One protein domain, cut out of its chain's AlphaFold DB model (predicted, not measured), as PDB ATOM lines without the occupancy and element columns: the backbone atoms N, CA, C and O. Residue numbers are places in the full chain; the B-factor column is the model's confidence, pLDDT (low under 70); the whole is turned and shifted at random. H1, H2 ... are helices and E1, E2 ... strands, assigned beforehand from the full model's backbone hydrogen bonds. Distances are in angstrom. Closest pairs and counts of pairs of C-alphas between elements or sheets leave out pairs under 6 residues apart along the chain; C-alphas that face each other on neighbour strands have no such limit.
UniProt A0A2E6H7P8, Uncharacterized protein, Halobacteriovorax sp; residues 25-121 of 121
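AT A GLANCE: This is residues 25 to 121 of the 121 residues of an uncharacterized protein of Halobacteriovorax sp (UniProt A0A2E6H7P8). A strongly twisted sheet, E1 E7 E2 E3, forms one wall of the domain, with H1 across one face, H2 at a corner and the separate small sheet E4 E5 E6 on the side away from H1. The two sheets are joined by the tight links E3 to E4 and E6 to E7, and their contact is slight. The printed part has 97 residues, with the order H1 H2 E1 E2 E3 E4 E5 E6 E7; both sheets are antiparallel throughout, and the class is mixed, helices and strands. The whole is compact, with a radius of gyration of the C-alphas of 12.6 A and spans of 37 by 28 by 21 A.

HOW THE PARTS SIT: The larger sheet runs E1, residues 50 to 53, E7, residues 115 to 120, E2, residues 68 to 73, and E3, residues 77 to 79; it is only just strongly twisted, with C-alphas up to 4.1 A off its best plane. Across E1 and E7, N 50 and O 120 are 2.8 A apart, within hydrogen-bond range; across E7 and E2, N 72 and O 117 are 2.9 A apart; across the hairpin E2 and E3, N 71 and O 78 are 2.8 A apart. H1, residues 27 to 36, is on this sheet at a height of 9.2 A, making two layers, a helix on one face of a sheet. It lies over E2 and only just over E7, on which 3 of its C-alphas fall, and runs across the strands at 75 degrees to E2 on the local plane. The closest C-alphas of H1 and E7 are those of Ala 30 and Ala 117, 6.9 A apart. H2, residues 41 to 46, only grazes the sheet. H1 and H2 only just touch, with 3 pairs of C-alphas within 8 A, and only at the corner; the closest C-alphas, of Ala 31 and Val 41, are 6.6 A apart. In both helices every O i to N i+4 pair is within hydrogen-bond range. E4, residues 85 to 88, E5, residues 100 to 105, and E6, residues 108 to 111, form a meander, each strand the antiparallel neighbour of the one before. N 87 and O 102 are 2.9 A apart in the hairpin E4 and E5, and N 103 and O 110 are 2.8 A apart in the hairpin E5 and E6. The closest C-alphas of E3 and E5 are those of Phe 78 and Phe 105, 7.8 A apart; E2 and E6 are only just apart, at 8.3 A.

IN THESE COORDINATES: H1 spans 14.4 A from C-alpha 27 at (9.520, 32.397, 31.624). E2, E5 and E7 span 13.8, 13.9 and 13.2 A; E7 ends at C-alpha 120, (-2.581, 27.181, 37.473).

THE WHOLE: The C-alphas of Lys 42 and Ser 92, the two farthest apart, are 37.1 A apart. The printed part has no cut. The links E1 to E2 and E4 to E5 are long. Mean pLDDT of the printed part is 76.5; residues 25 to 32, 37, 42, 54 to 61 and 93 to 94 are under 70.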
ATOM      1  N   VAL A  25       7.169  36.106  25.237       53.38
ATOM      2  CA  VAL A  25       6.934  35.837  26.658       53.38
ATOM      3  C   VAL A  25       7.625  34.525  27.029       53.38
ATOM      4  O   VAL A  25       7.048  33.443  27.076       53.38
ATOM      5  N   THR A  26       8.923  34.632  27.293       58.34
ATOM      6  CA  THR A  26       9.712  33.599  27.966       58.34
ATOM      7  C   THR A  26       9.333  33.544  29.451       58.34
ATOM      8  O   THR A  26       8.670  34.445  29.976       58.34
ATOM      9  N   GLY A  27       9.784  32.517  30.182       56.19
ATOM     10  CA  GLY A  27       9.520  32.397  31.624       56.19
ATOM     11  C   GLY A  27       9.910  33.629  32.457       56.19
ATOM     12  O   GLY A  27       9.269  33.938  33.460       56.19
ATOM     13  N   ALA A  28      10.910  34.390  32.004       59.38
ATOM     14  CA  ALA A  28      11.283  35.674  32.594       59.38
ATOM     15  C   ALA A  28      10.335  36.822  32.185       59.38
ATOM     16  O   ALA A  28      10.014  37.677  33.011       59.38
ATOM     17  N   GLY A  29       9.844  36.827  30.941       59.34
ATOM     18  CA  GLY A  29       8.898  37.823  30.423       59.34
ATOM     19  C   GLY A  29       7.531  37.766  31.109       59.34
ATOM     20  O   GLY A  29       7.016  38.794  31.542       59.34
ATOM     21  N   ALA A  30       6.979  36.570  31.319       65.31
ATOM     22  CA  ALA A  30       5.705  36.420  32.030       65.31
ATOM     23  C   ALA A  30       5.837  36.716  33.530       65.31
ATOM     24  O   ALA A  30       4.918  37.271  34.125       65.31
ATOM     25  N   ALA A  31       6.985  36.416  34.148       64.94
ATOM     26  CA  ALA A  31       7.255  36.854  35.517       64.94
ATOM     27  C   ALA A  31       7.295  38.389  35.618       64.94
ATOM     28  O   ALA A  31       6.759  38.950  36.572       64.94
ATOM     29  N   LYS A  32       7.868  39.072  34.619       68.75
ATOM     30  CA  LYS A  32       7.888  40.537  34.544       68.75
ATOM     31  C   LYS A  32       6.488  41.126  34.346       68.75
ATOM     32  O   LYS A  32       6.156  42.077  35.044       68.75
ATOM     33  N   LEU A  33       5.660  40.537  33.478       71.81
ATOM     34  CA  LEU A  33       4.255  40.933  33.295       71.81
ATOM     35  C   LEU A  33       3.430  40.728  34.572       71.81
ATOM     36  O   LEU A  33       2.659  41.602  34.950       71.81
ATOM     37  N   LEU A  34       3.626  39.614  35.283       73.94
ATOM     38  CA  LEU A  34       2.975  39.388  36.576       73.94
ATOM     39  C   LEU A  34       3.351  40.479  37.584       73.94
ATOM     40  O   LEU A  34       2.464  41.050  38.206       73.94
ATOM     41  N   VAL A  35       4.637  40.821  37.692       72.38
ATOM     42  CA  VAL A  35       5.102  41.896  38.584       72.38
ATOM     43  C   VAL A  35       4.570  43.268  38.151       72.38
ATOM     44  O   VAL A  35       4.181  44.054  39.009       72.38
ATOM     45  N   GLN A  36       4.506  43.551  36.845       71.19
ATOM     46  CA  GLN A  36       3.924  44.790  36.308       71.19
ATOM     47  C   GLN A  36       2.429  44.927  36.619       71.19
ATOM     48  O   GLN A  36       1.956  46.037  36.826       71.19
ATOM     49  N   HIS A  37       1.702  43.813  36.691       69.12
ATOM     50  CA  HIS A  37       0.291  43.767  37.078       69.12
ATOM     51  C   HIS A  37       0.087  43.502  38.582       69.12
ATOM     52  O   HIS A  37      -0.939  42.957  38.976       69.12
ATOM     53  N   GLU A  38       1.068  43.857  39.422       72.31
ATOM     54  CA  GLU A  38       1.025  43.754  40.892       72.31
ATOM     55  C   GLU A  38       0.897  42.323  41.460       72.31
ATOM     56  O   GLU A  38       0.707  42.123  42.662       72.31
ATOM     57  N   TYR A  39       1.076  41.286  40.637       75.00
ATOM     58  CA  TYR A  39       1.098  39.902  41.098       75.00
ATOM     59  C   TYR A  39       2.484  39.510  41.614       75.00
ATOM     60  O   TYR A  39       3.471  39.420  40.879       75.00
ATOM     61  N   ASN A  40       2.551  39.164  42.900       74.88
ATOM     62  CA  ASN A  40       3.776  38.652  43.500       74.88
ATOM     63  C   ASN A  40       4.002  37.177  43.119       74.88
ATOM     64  O   ASN A  40       3.390  36.261  43.672       74.88
ATOM     65  N   VAL A  41       4.944  36.939  42.204       70.62
ATOM     66  CA  VAL A  41       5.334  35.597  41.732       70.62
ATOM     67  C   VAL A  41       5.760  34.677  42.885       70.62
ATOM     68  O   VAL A  41       5.478  33.479  42.857       70.62
ATOM     69  N   LYS A  42       6.408  35.215  43.928       69.94
ATOM     70  CA  LYS A  42       6.815  34.443  45.113       69.94
ATOM     71  C   LYS A  42       5.598  33.992  45.920       69.94
ATOM     72  O   LYS A  42       5.544  32.831  46.316       69.94
ATOM     73  N   ALA A  43       4.600  34.861  46.082       71.88
ATOM     74  CA  ALA A  43       3.346  34.526  46.757       71.88
ATOM     75  C   ALA A  43       2.512  33.505  45.960       71.88
ATOM     76  O   ALA A  43       1.924  32.590  46.538       71.88
ATOM     77  N   LEU A  44       2.506  33.599  44.625       74.94
ATOM     78  CA  LEU A  44       1.866  32.602  43.757       74.94
ATOM     79  C   LEU A  44       2.513  31.220  43.923       74.94
ATOM     80  O   LEU A  44       1.807  30.241  44.156       74.94
ATOM     81  N   LYS A  45       3.849  31.142  43.921       73.69
ATOM     82  CA  LYS A  45       4.572  29.881  44.161       73.69
ATOM     83  C   LYS A  45       4.335  29.324  45.568       73.69
ATOM     84  O   LYS A  45       4.120  28.127  45.719       73.69
ATOM     85  N   GLN A  46       4.336  30.180  46.592       73.88
ATOM     86  CA  GLN A  46       4.090  29.778  47.985       73.88
ATOM     87  C   GLN A  46       2.654  29.298  48.228       73.88
ATOM     88  O   GLN A  46       2.439  28.414  49.047       73.88
ATOM     89  N   SER A  47       1.679  29.824  47.486       71.50
ATOM     90  CA  SER A  47       0.284  29.362  47.528       71.50
ATOM     91  C   SER A  47       0.027  28.102  46.686       71.50
ATOM     92  O   SER A  47      -1.125  27.707  46.507       71.50
ATOM     93  N   GLY A  48       1.088  27.471  46.172       74.94
ATOM     94  CA  GLY A  48       1.025  26.236  45.392       74.94
ATOM     95  C   GLY A  48       0.706  26.433  43.910       74.94
ATOM     96  O   GLY A  48       0.563  25.444  43.198       74.94
ATOM     97  N   HIS A  49       0.620  27.675  43.424       80.12
ATOM     98  CA  HIS A  49       0.351  27.937  42.014       80.12
ATOM     99  C   HIS A  49       1.626  27.778  41.179       80.12
ATOM    100  O   HIS A  49       2.718  28.217  41.554       80.12
ATOM    101  N   LYS A  50       1.476  27.174  40.003       75.50
ATOM    102  CA  LYS A  50       2.523  27.007  38.998       75.50
ATOM    103  C   LYS A  50       2.244  27.926  37.819       75.50
ATOM    104  O   LYS A  50       1.115  28.012  37.343       75.50
ATOM    105  N   VAL A  51       3.286  28.596  37.339       75.88
ATOM    106  CA  VAL A  51       3.212  29.386  36.108       75.88
ATOM    107  C   VAL A  51       3.692  28.503  34.962       75.88
ATOM    108  O   VAL A  51       4.831  28.037  34.978       75.88
ATOM    109  N   LEU A  52       2.803  28.222  34.015       75.94
ATOM    110  CA  LEU A  52       3.093  27.479  32.795       75.94
ATOM    111  C   LEU A  52       3.424  28.491  31.700       75.94
ATOM    112  O   LEU A  52       2.561  29.281  31.324       75.94
ATOM    113  N   PHE A  53       4.677  28.490  31.247       70.50
ATOM    114  CA  PHE A  53       5.221  29.453  30.288       70.50
ATOM    115  C   PHE A  53       5.437  28.818  28.924       70.50
ATOM    116  O   PHE A  53       6.015  27.734  28.887       70.50
ATOM    117  N   GLY A  54       5.116  29.556  27.856       60.47
ATOM    118  CA  GLY A  54       5.502  29.225  26.486       60.47
ATOM    119  C   GLY A  54       4.749  28.013  25.956       60.47
ATOM    120  O   GLY A  54       4.675  26.992  26.621       60.47
ATOM    121  N   GLU A  55       4.164  28.159  24.767       51.38
ATOM    122  CA  GLU A  55       3.386  27.136  24.067       51.38
ATOM    123  C   GLU A  55       2.465  26.291  24.966       51.38
ATOM    124  O   GLU A  55       2.849  25.314  25.604       51.38
ATOM    125  N   LEU A  56       1.168  26.593  24.916       61.81
ATOM    126  CA  LEU A  56       0.115  25.692  25.385       61.81
ATOM    127  C   LEU A  56       0.057  24.412  24.519       61.81
ATOM    128  O   LEU A  56      -0.982  24.068  23.962       61.81
ATOM    129  N   THR A  57       1.160  23.704  24.321       53.12
ATOM    130  CA  THR A  57       1.242  22.440  23.601       53.12
ATOM    131  C   THR A  57       1.030  21.296  24.597       53.12
ATOM    132  O   THR A  57       1.525  21.288  25.723       53.12
ATOM    133  N   GLY A  58       0.160  20.349  24.233       59.47
ATOM    134  CA  GLY A  58      -0.156  19.172  25.052       59.47
ATOM    135  C   GLY A  58      -0.863  19.475  26.383       59.47
ATOM    136  O   GLY A  58      -2.087  19.605  26.431       59.47
ATOM    137  N   ALA A  59      -0.097  19.530  27.476       57.09
ATOM    138  CA  ALA A  59      -0.609  19.552  28.851       57.09
ATOM    139  C   ALA A  59      -1.265  20.886  29.245       57.09
ATOM    140  O   ALA A  59      -2.260  20.885  29.967       57.09
ATOM    141  N   GLY A  60      -0.760  22.014  28.732       60.19
ATOM    142  CA  GLY A  60      -1.339  23.335  29.000       60.19
ATOM    143  C   GLY A  60      -2.715  23.530  28.352       60.19
ATOM    144  O   GLY A  60      -3.620  24.082  28.968       60.19
ATOM    145  N   LYS A  61      -2.916  22.994  27.140       65.38
ATOM    146  CA  LYS A  61      -4.202  23.020  26.413       65.38
ATOM    147  C   LYS A  61      -5.280  22.167  27.079       65.38
ATOM    148  O   LYS A  61      -6.448  22.541  27.079       65.38
ATOM    149  N   ARG A  62      -4.886  21.024  27.646       70.94
ATOM    150  CA  ARG A  62      -5.783  20.103  28.367       70.94
ATOM    151  C   ARG A  62      -6.047  20.528  29.814       70.94
ATOM    152  O   ARG A  62      -6.728  19.805  30.537       70.94
ATOM    153  N   MET A  63      -5.500  21.664  30.248       77.81
ATOM    154  CA  MET A  63      -5.728  22.174  31.593       77.81
ATOM    155  C   MET A  63      -7.203  22.514  31.779       77.81
ATOM    156  O   MET A  63      -7.775  23.226  30.951       77.81
ATOM    157  N   ASN A  64      -7.788  22.025  32.874       82.19
ATOM    158  CA  ASN A  64      -9.142  22.410  33.242       82.19
ATOM    159  C   ASN A  64      -9.168  23.897  33.625       82.19
ATOM    160  O   ASN A  64      -8.315  24.341  34.396       82.19
ATOM    161  N   LEU A  65     -10.135  24.646  33.091       81.06
ATOM    162  CA  LEU A  65     -10.357  26.056  33.419       81.06
ATOM    163  C   LEU A  65     -10.496  26.293  34.923       81.06
ATOM    164  O   LEU A  65      -9.954  27.274  35.413       81.06
ATOM    165  N   ASP A  66     -11.087  25.355  35.668       80.94
ATOM    166  CA  ASP A  66     -11.237  25.458  37.130       80.94
ATOM    167  C   ASP A  66      -9.893  25.570  37.868       80.94
ATOM    168  O   ASP A  66      -9.809  26.041  39.002       80.94
ATOM    169  N   ARG A  67      -8.817  25.089  37.238       81.50
ATOM    170  CA  ARG A  67      -7.461  25.139  37.790       81.50
ATOM    171  C   ARG A  67      -6.712  26.388  37.361       81.50
ATOM    172  O   ARG A  67      -5.641  26.645  37.906       81.50
ATOM    173  N   VAL A  68      -7.224  27.134  36.386       84.12
ATOM    174  CA  VAL A  68      -6.601  28.339  35.845       84.12
ATOM    175  C   VAL A  68      -7.059  29.535  36.666       84.12
ATOM    176  O   VAL A  68      -8.239  29.849  36.737       84.12
ATOM    177  N   LYS A  69      -6.103  30.235  37.270       85.50
ATOM    178  CA  LYS A  69      -6.365  31.480  37.990       85.50
ATOM    179  C   LYS A  69      -6.132  32.694  37.101       85.50
ATOM    180  O   LYS A  69      -6.974  33.581  37.041       85.50
ATOM    181  N   LEU A  70      -4.987  32.731  36.420       87.00
ATOM    182  CA  LEU A  70      -4.604  33.856  35.566       87.00
ATOM    183  C   LEU A  70      -4.289  33.381  34.153       87.00
ATOM    184  O   LEU A  70      -3.659  32.338  33.956       87.00
ATOM    185  N   VAL A  71      -4.674  34.211  33.195       86.31
ATOM    186  CA  VAL A  71      -4.385  34.082  31.773       86.31
ATOM    187  C   VAL A  71      -3.453  35.220  31.380       86.31
ATOM    188  O   VAL A  71      -3.763  36.389  31.593       86.31
ATOM    189  N   ILE A  72      -2.293  34.888  30.821       84.44
ATOM    190  CA  ILE A  72      -1.272  35.862  30.437       84.44
ATOM    191  C   ILE A  72      -1.177  35.876  28.914       84.44
ATOM    192  O   ILE A  72      -0.955  34.843  28.281       84.44
ATOM    193  N   THR A  73      -1.345  37.058  28.338       82.69
ATOM    194  CA  THR A  73      -1.142  37.342  26.911       82.69
ATOM    195  C   THR A  73       0.170  38.102  26.716       82.69
ATOM    196  O   THR A  73       0.816  38.469  27.699       82.69
ATOM    197  N   LYS A  74       0.534  38.413  25.464       76.56
ATOM    198  CA  LYS A  74       1.708  39.251  25.140       76.56
ATOM    199  C   LYS A  74       1.773  40.555  25.933       76.56
ATOM    200  O   LYS A  74       2.853  41.015  26.282       76.56
ATOM    201  N   THR A  75       0.620  41.178  26.166       75.81
ATOM    202  CA  THR A  75       0.548  42.565  26.641       75.81
ATOM    203  C   THR A  75      -0.128  42.716  27.993       75.81
ATOM    204  O   THR A  75       0.075  43.733  28.648       75.81
ATOM    205  N   LYS A  76      -0.955  41.750  28.407       81.56
ATOM    206  CA  LYS A  76      -1.804  41.877  29.597       81.56
ATOM    207  C   LYS A  76      -1.989  40.564  30.344       81.56
ATOM    208  O   LYS A  76      -1.986  39.482  29.746       81.56
ATOM    209  N   VAL A  77      -2.226  40.695  31.646       84.25
ATOM    210  CA  VAL A  77      -2.639  39.614  32.548       84.25
ATOM    211  C   VAL A  77      -4.120  39.774  32.882       84.25
ATOM    212  O   VAL A  77      -4.564  40.859  33.250       84.25
ATOM    213  N   PHE A  78      -4.871  38.682  32.784       86.94
ATOM    214  CA  PHE A  78      -6.301  38.620  33.064       86.94
ATOM    215  C   PHE A  78      -6.578  37.589  34.154       86.94
ATOM    216  O   PHE A  78      -6.032  36.486  34.128       86.94
ATOM    217  N   ASP A  79      -7.427  37.943  35.114       87.19
ATOM    218  CA  ASP A  79      -7.916  37.011  36.132       87.19
ATOM    219  C   ASP A  79      -9.143  36.294  35.587       87.19
ATOM    220  O   ASP A  79     -10.136  36.950  35.285       87.19
ATOM    221  N   LEU A  80      -9.086  34.968  35.466       85.94
ATOM    222  CA  LEU A  80     -10.170  34.193  34.867       85.94
ATOM    223  C   LEU A  80     -11.489  34.345  35.646       85.94
ATOM    224  O   LEU A  80     -12.553  34.297  35.044       85.94
ATOM    225  N   ASN A  81     -11.431  34.615  36.955       85.25
ATOM    226  CA  ASN A  81     -12.629  34.861  37.768       85.25
ATOM    227  C   ASN A  81     -13.320  36.192  37.442       85.25
ATOM    228  O   ASN A  81     -14.442  36.422  37.880       85.25
ATOM    229  N   LYS A  82     -12.638  37.087  36.720       85.44
ATOM    230  CA  LYS A  82     -13.170  38.366  36.240       85.44
ATOM    231  C   LYS A  82     -13.556  38.314  34.759       85.44
ATOM    232  O   LYS A  82     -13.710  39.367  34.151       85.44
ATOM    233  N   ALA A  83     -13.631  37.123  34.164       85.75
ATOM    234  CA  ALA A  83     -14.152  36.972  32.813       85.75
ATOM    235  C   ALA A  83     -15.660  37.236  32.827       85.75
ATOM    236  O   ALA A  83     -16.381  36.641  33.627       85.75
ATOM    237  N   ASP A  84     -16.126  38.104  31.933       88.25
ATOM    238  CA  ASP A  84     -17.555  38.381  31.776       88.25
ATOM    239  C   ASP A  84     -18.253  37.213  31.081       88.25
ATOM    240  O   ASP A  84     -19.370  36.839  31.437       88.25
ATOM    241  N   HIS A  85     -17.572  36.604  30.106       86.69
ATOM    242  CA  HIS A  85     -18.080  35.448  29.381       86.69
ATOM    243  C   HIS A  85     -16.956  34.514  28.934       86.69
ATOM    244  O   HIS A  85     -15.867  34.937  28.536       86.69
ATOM    245  N   VAL A  86     -17.231  33.211  28.974       87.62
ATOM    246  CA  VAL A  86     -16.333  32.161  28.481       87.62
ATOM    247  C   VAL A  86     -17.059  31.413  27.376       87.62
ATOM    248  O   VAL A  86     -17.954  30.607  27.633       87.62
ATOM    249  N   GLN A  87     -16.670  31.668  26.128       86.38
ATOM    250  CA  GLN A  87     -17.270  30.997  24.985       86.38
ATOM    251  C   GLN A  87     -16.531  29.700  24.683       86.38
ATOM    252  O   GLN A  87     -15.337  29.686  24.373       86.38
ATOM    253  N   PHE A  88     -17.277  28.601  24.672       86.88
ATOM    254  CA  PHE A  88     -16.773  27.286  24.302       86.88
ATOM    255  C   PHE A  88     -17.095  26.946  22.847       86.88
ATOM    256  O   PHE A  88     -18.146  27.321  22.327       86.88
ATOM    257  N   LYS A  89     -16.203  26.191  22.199       84.19
ATOM    258  CA  LYS A  89     -16.426  25.605  20.867       84.19
ATOM    259  C   LYS A  89     -17.529  24.546  20.909       84.19
ATOM    260  O   LYS A  89     -18.350  24.476  20.003       84.19
ATOM    261  N   HIS A  90     -17.547  23.746  21.979       83.06
ATOM    262  CA  HIS A  90     -18.527  22.685  22.214       83.06
ATOM    263  C   HIS A  90     -19.032  22.751  23.666       83.06
ATOM    264  O   HIS A  90     -18.412  22.164  24.554       83.06
ATOM    265  N   PRO A  91     -20.145  23.456  23.939       73.94
ATOM    266  CA  PRO A  91     -20.594  23.740  25.305       73.94
ATOM    267  C   PRO A  91     -20.951  22.488  26.125       73.94
ATOM    268  O   PRO A  91     -20.884  22.520  27.347       73.94
ATOM    269  N   SER A  92     -21.283  21.370  25.478       72.69
ATOM    270  CA  SER A  92     -21.665  20.114  26.139       72.69
ATOM    271  C   SER A  92     -20.493  19.273  26.663       72.69
ATOM    272  O   SER A  92     -20.710  18.384  27.484       72.69
ATOM    273  N   ALA A  93     -19.263  19.524  26.206       64.31
ATOM    274  CA  ALA A  93     -18.083  18.717  26.543       64.31
ATOM    275  C   ALA A  93     -16.911  19.541  27.095       64.31
ATOM    276  O   ALA A  93     -15.881  18.975  27.466       64.31
ATOM    277  N   ALA A  94     -17.052  20.866  27.143       68.00
ATOM    278  CA  ALA A  94     -15.939  21.739  27.445       68.00
ATOM    279  C   ALA A  94     -15.541  21.671  28.919       68.00
ATOM    280  O   ALA A  94     -16.286  22.064  29.813       68.00
ATOM    281  N   LYS A  95     -14.325  21.182  29.154       73.06
ATOM    282  CA  LYS A  95     -13.681  21.204  30.471       73.06
ATOM    283  C   LYS A  95     -12.306  21.836  30.419       73.06
ATOM    284  O   LYS A  95     -11.771  22.163  31.464       73.06
ATOM    285  N   ALA A  96     -11.710  21.994  29.240       79.38
ATOM    286  CA  ALA A  96     -10.324  22.402  29.113       79.38
ATOM    287  C   ALA A  96     -10.154  23.688  28.300       79.38
ATOM    288  O   ALA A  96     -10.992  24.054  27.479       79.38
ATOM    289  N   LEU A  97      -9.013  24.353  28.492       77.94
ATOM    290  CA  LEU A  97      -8.665  25.589  27.786       77.94
ATOM    291  C   LEU A  97      -8.664  25.427  26.251       77.94
ATOM    292  O   LEU A  97      -8.942  26.373  25.521       77.94
ATOM    293  N   VAL A  98      -8.378  24.228  25.735       78.19
ATOM    294  CA  VAL A  98      -8.426  23.911  24.294       78.19
ATOM    295  C   VAL A  98      -9.831  24.024  23.690       78.19
ATOM    296  O   VAL A  98      -9.969  24.331  22.496       78.19
ATOM    297  N   ASP A  99     -10.855  23.822  24.518       81.12
ATOM    298  CA  ASP A  99     -12.263  23.870  24.131       81.12
ATOM    299  C   ASP A  99     -12.811  25.301  24.150       81.12
ATOM    300  O   ASP A  99     -13.908  25.546  23.652       81.12
ATOM    301  N   VAL A 100     -12.043  26.259  24.676       83.94
ATOM    302  CA  VAL A 100     -12.387  27.681  24.669       83.94
ATOM    303  C   VAL A 100     -12.200  28.242  23.261       83.94
ATOM    304  O   VAL A 100     -11.133  28.128  22.648       83.94
ATOM    305  N   ALA A 101     -13.257  28.847  22.732       84.25
ATOM    306  CA  ALA A 101     -13.200  29.656  21.524       84.25
ATOM    307  C   ALA A 101     -12.568  31.014  21.852       84.25
ATOM    308  O   ALA A 101     -11.556  31.390  21.251       84.25
ATOM    309  N   HIS A 102     -13.117  31.700  22.858       85.69
ATOM    310  CA  HIS A 102     -12.612  32.973  23.358       85.69
ATOM    311  C   HIS A 102     -13.065  33.252  24.800       85.69
ATOM    312  O   HIS A 102     -14.062  32.708  25.271       85.69
ATOM    313  N   LEU A 103     -12.308  34.106  25.483       87.69
ATOM    314  CA  LEU A 103     -12.610  34.675  26.794       87.69
ATOM    315  C   LEU A 103     -12.918  36.163  26.622       87.69
ATOM    316  O   LEU A 103     -12.167  36.862  25.938       87.69
ATOM    317  N   GLU A 104     -13.991  36.640  27.238       89.44
ATOM    318  CA  GLU A 104     -14.390  38.047  27.238       89.44
ATOM    319  C   GLU A 104     -14.036  38.700  28.572       89.44
ATOM    320  O   GLU A 104     -14.423  38.225  29.639       89.44
ATOM    321  N   PHE A 105     -13.290  39.800  28.486       88.75
ATOM    322  CA  PHE A 105     -12.936  40.676  29.599       88.75
ATOM    323  C   PHE A 105     -13.266  42.120  29.199       88.75
ATOM    324  O   PHE A 105     -12.477  42.802  28.538       88.75
ATOM    325  N   GLY A 106     -14.454  42.583  29.558       86.75
ATOM    326  CA  GLY A 106     -15.050  43.840  29.128       86.75
ATOM    327  C   GLY A 106     -15.164  43.895  27.609       86.75
ATOM    328  O   GLY A 106     -15.837  43.090  26.976       86.75
ATOM    329  N   SER A 107     -14.453  44.840  26.997       84.25
ATOM    330  CA  SER A 107     -14.385  44.981  25.539       84.25
ATOM    331  C   SER A 107     -13.285  44.134  24.885       84.25
ATOM    332  O   SER A 107     -13.043  44.271  23.684       84.25
ATOM    333  N   GLN A 108     -12.552  43.317  25.652       85.06
ATOM    334  CA  GLN A 108     -11.414  42.546  25.152       85.06
ATOM    335  C   GLN A 108     -11.780  41.076  24.954       85.06
ATOM    336  O   GLN A 108     -12.136  40.373  25.895       85.06
ATOM    337  N   LEU A 109     -11.620  40.610  23.715       87.94
ATOM    338  CA  LEU A 109     -11.777  39.214  23.321       87.94
ATOM    339  C   LEU A 109     -10.408  38.543  23.224       87.94
ATOM    340  O   LEU A 109      -9.576  38.939  22.405       87.94
ATOM    341  N   ILE A 110     -10.190  37.505  24.028       86.50
ATOM    342  CA  ILE A 110      -8.937  36.750  24.072       86.50
ATOM    343  C   ILE A 110      -9.176  35.340  23.562       86.50
ATOM    344  O   ILE A 110      -9.864  34.534  24.185       86.50
ATOM    345  N   LYS A 111      -8.563  35.008  22.432       84.88
ATOM    346  CA  LYS A 111      -8.562  33.644  21.903       84.88
ATOM    347  C   LYS A 111      -7.516  32.805  22.621       84.88
ATOM    348  O   LYS A 111      -6.456  33.307  22.988       84.88
ATOM    349  N   ALA A 112      -7.747  31.496  22.702       78.50
ATOM    350  CA  ALA A 112      -6.784  30.564  23.295       78.50
ATOM    351  C   ALA A 112      -5.382  30.630  22.646       78.50
ATOM    352  O   ALA A 112      -4.386  30.350  23.303       78.50
ATOM    353  N   SER A 113      -5.286  31.033  21.373       77.31
ATOM    354  CA  SER A 113      -4.017  31.218  20.653       77.31
ATOM    355  C   SER A 113      -3.227  32.466  21.060       77.31
ATOM    356  O   SER A 113      -2.054  32.567  20.724       77.31
ATOM    357  N   GLN A 114      -3.864  33.435  21.718       79.56
ATOM    358  CA  GLN A 114      -3.223  34.666  22.201       79.56
ATOM    359  C   GLN A 114      -2.696  34.521  23.634       79.56
ATOM    360  O   GLN A 114      -2.056  35.436  24.152       79.56
ATOM    361  N   ILE A 115      -2.994  33.392  24.275       80.50
ATOM    362  CA  ILE A 115      -2.532  33.064  25.616       80.50
ATOM    363  C   ILE A 115      -1.123  32.490  25.505       80.50
ATOM    364  O   ILE A 115      -0.903  31.474  24.847       80.50
ATOM    365  N   GLU A 116      -0.177  33.129  26.180       78.25
ATOM    366  CA  GLU A 116       1.239  32.757  26.154       78.25
ATOM    367  C   GLU A 116       1.693  32.091  27.449       78.25
ATOM    368  O   GLU A 116       2.649  31.312  27.455       78.25
ATOM    369  N   ALA A 117       0.990  32.361  28.549       79.75
ATOM    370  CA  ALA A 117       1.215  31.686  29.812       79.75
ATOM    371  C   ALA A 117      -0.075  31.576  30.637       79.75
ATOM    372  O   ALA A 117      -1.021  32.350  30.482       79.75
ATOM    373  N   LEU A 118      -0.097  30.600  31.541       82.38
ATOM    374  CA  LEU A 118      -1.179  30.385  32.499       82.38
ATOM    375  C   LEU A 118      -0.616  30.311  33.910       82.38
ATOM    376  O   LEU A 118       0.453  29.746  34.133       82.38
ATOM    377  N   VAL A 119      -1.379  30.798  34.880       82.44
ATOM    378  CA  VAL A 119      -1.134  30.504  36.293       82.44
ATOM    379  C   VAL A 119      -2.178  29.506  36.748       82.44
ATOM    380  O   VAL A 119      -3.369  29.815  36.749       82.44
ATOM    381  N   VAL A 120      -1.724  28.314  37.121       83.81
ATOM    382  CA  VAL A 120      -2.581  27.181  37.473       83.81
ATOM    383  C   VAL A 120      -2.319  26.705  38.894       83.81
ATOM    384  O   VAL A 120      -1.218  26.896  39.411       83.81
ATOM    385  N   LYS A 121      -3.306  26.068  39.520       75.94
ATOM    386  CA  LYS A 121      -3.159  25.363  40.799       75.94
ATOM    387  C   LYS A 121      -2.998  23.859  40.586       75.94
ATOM    388  O   LYS A 121      -3.755  23.277  39.778       75.94
TER     389      LYS A 121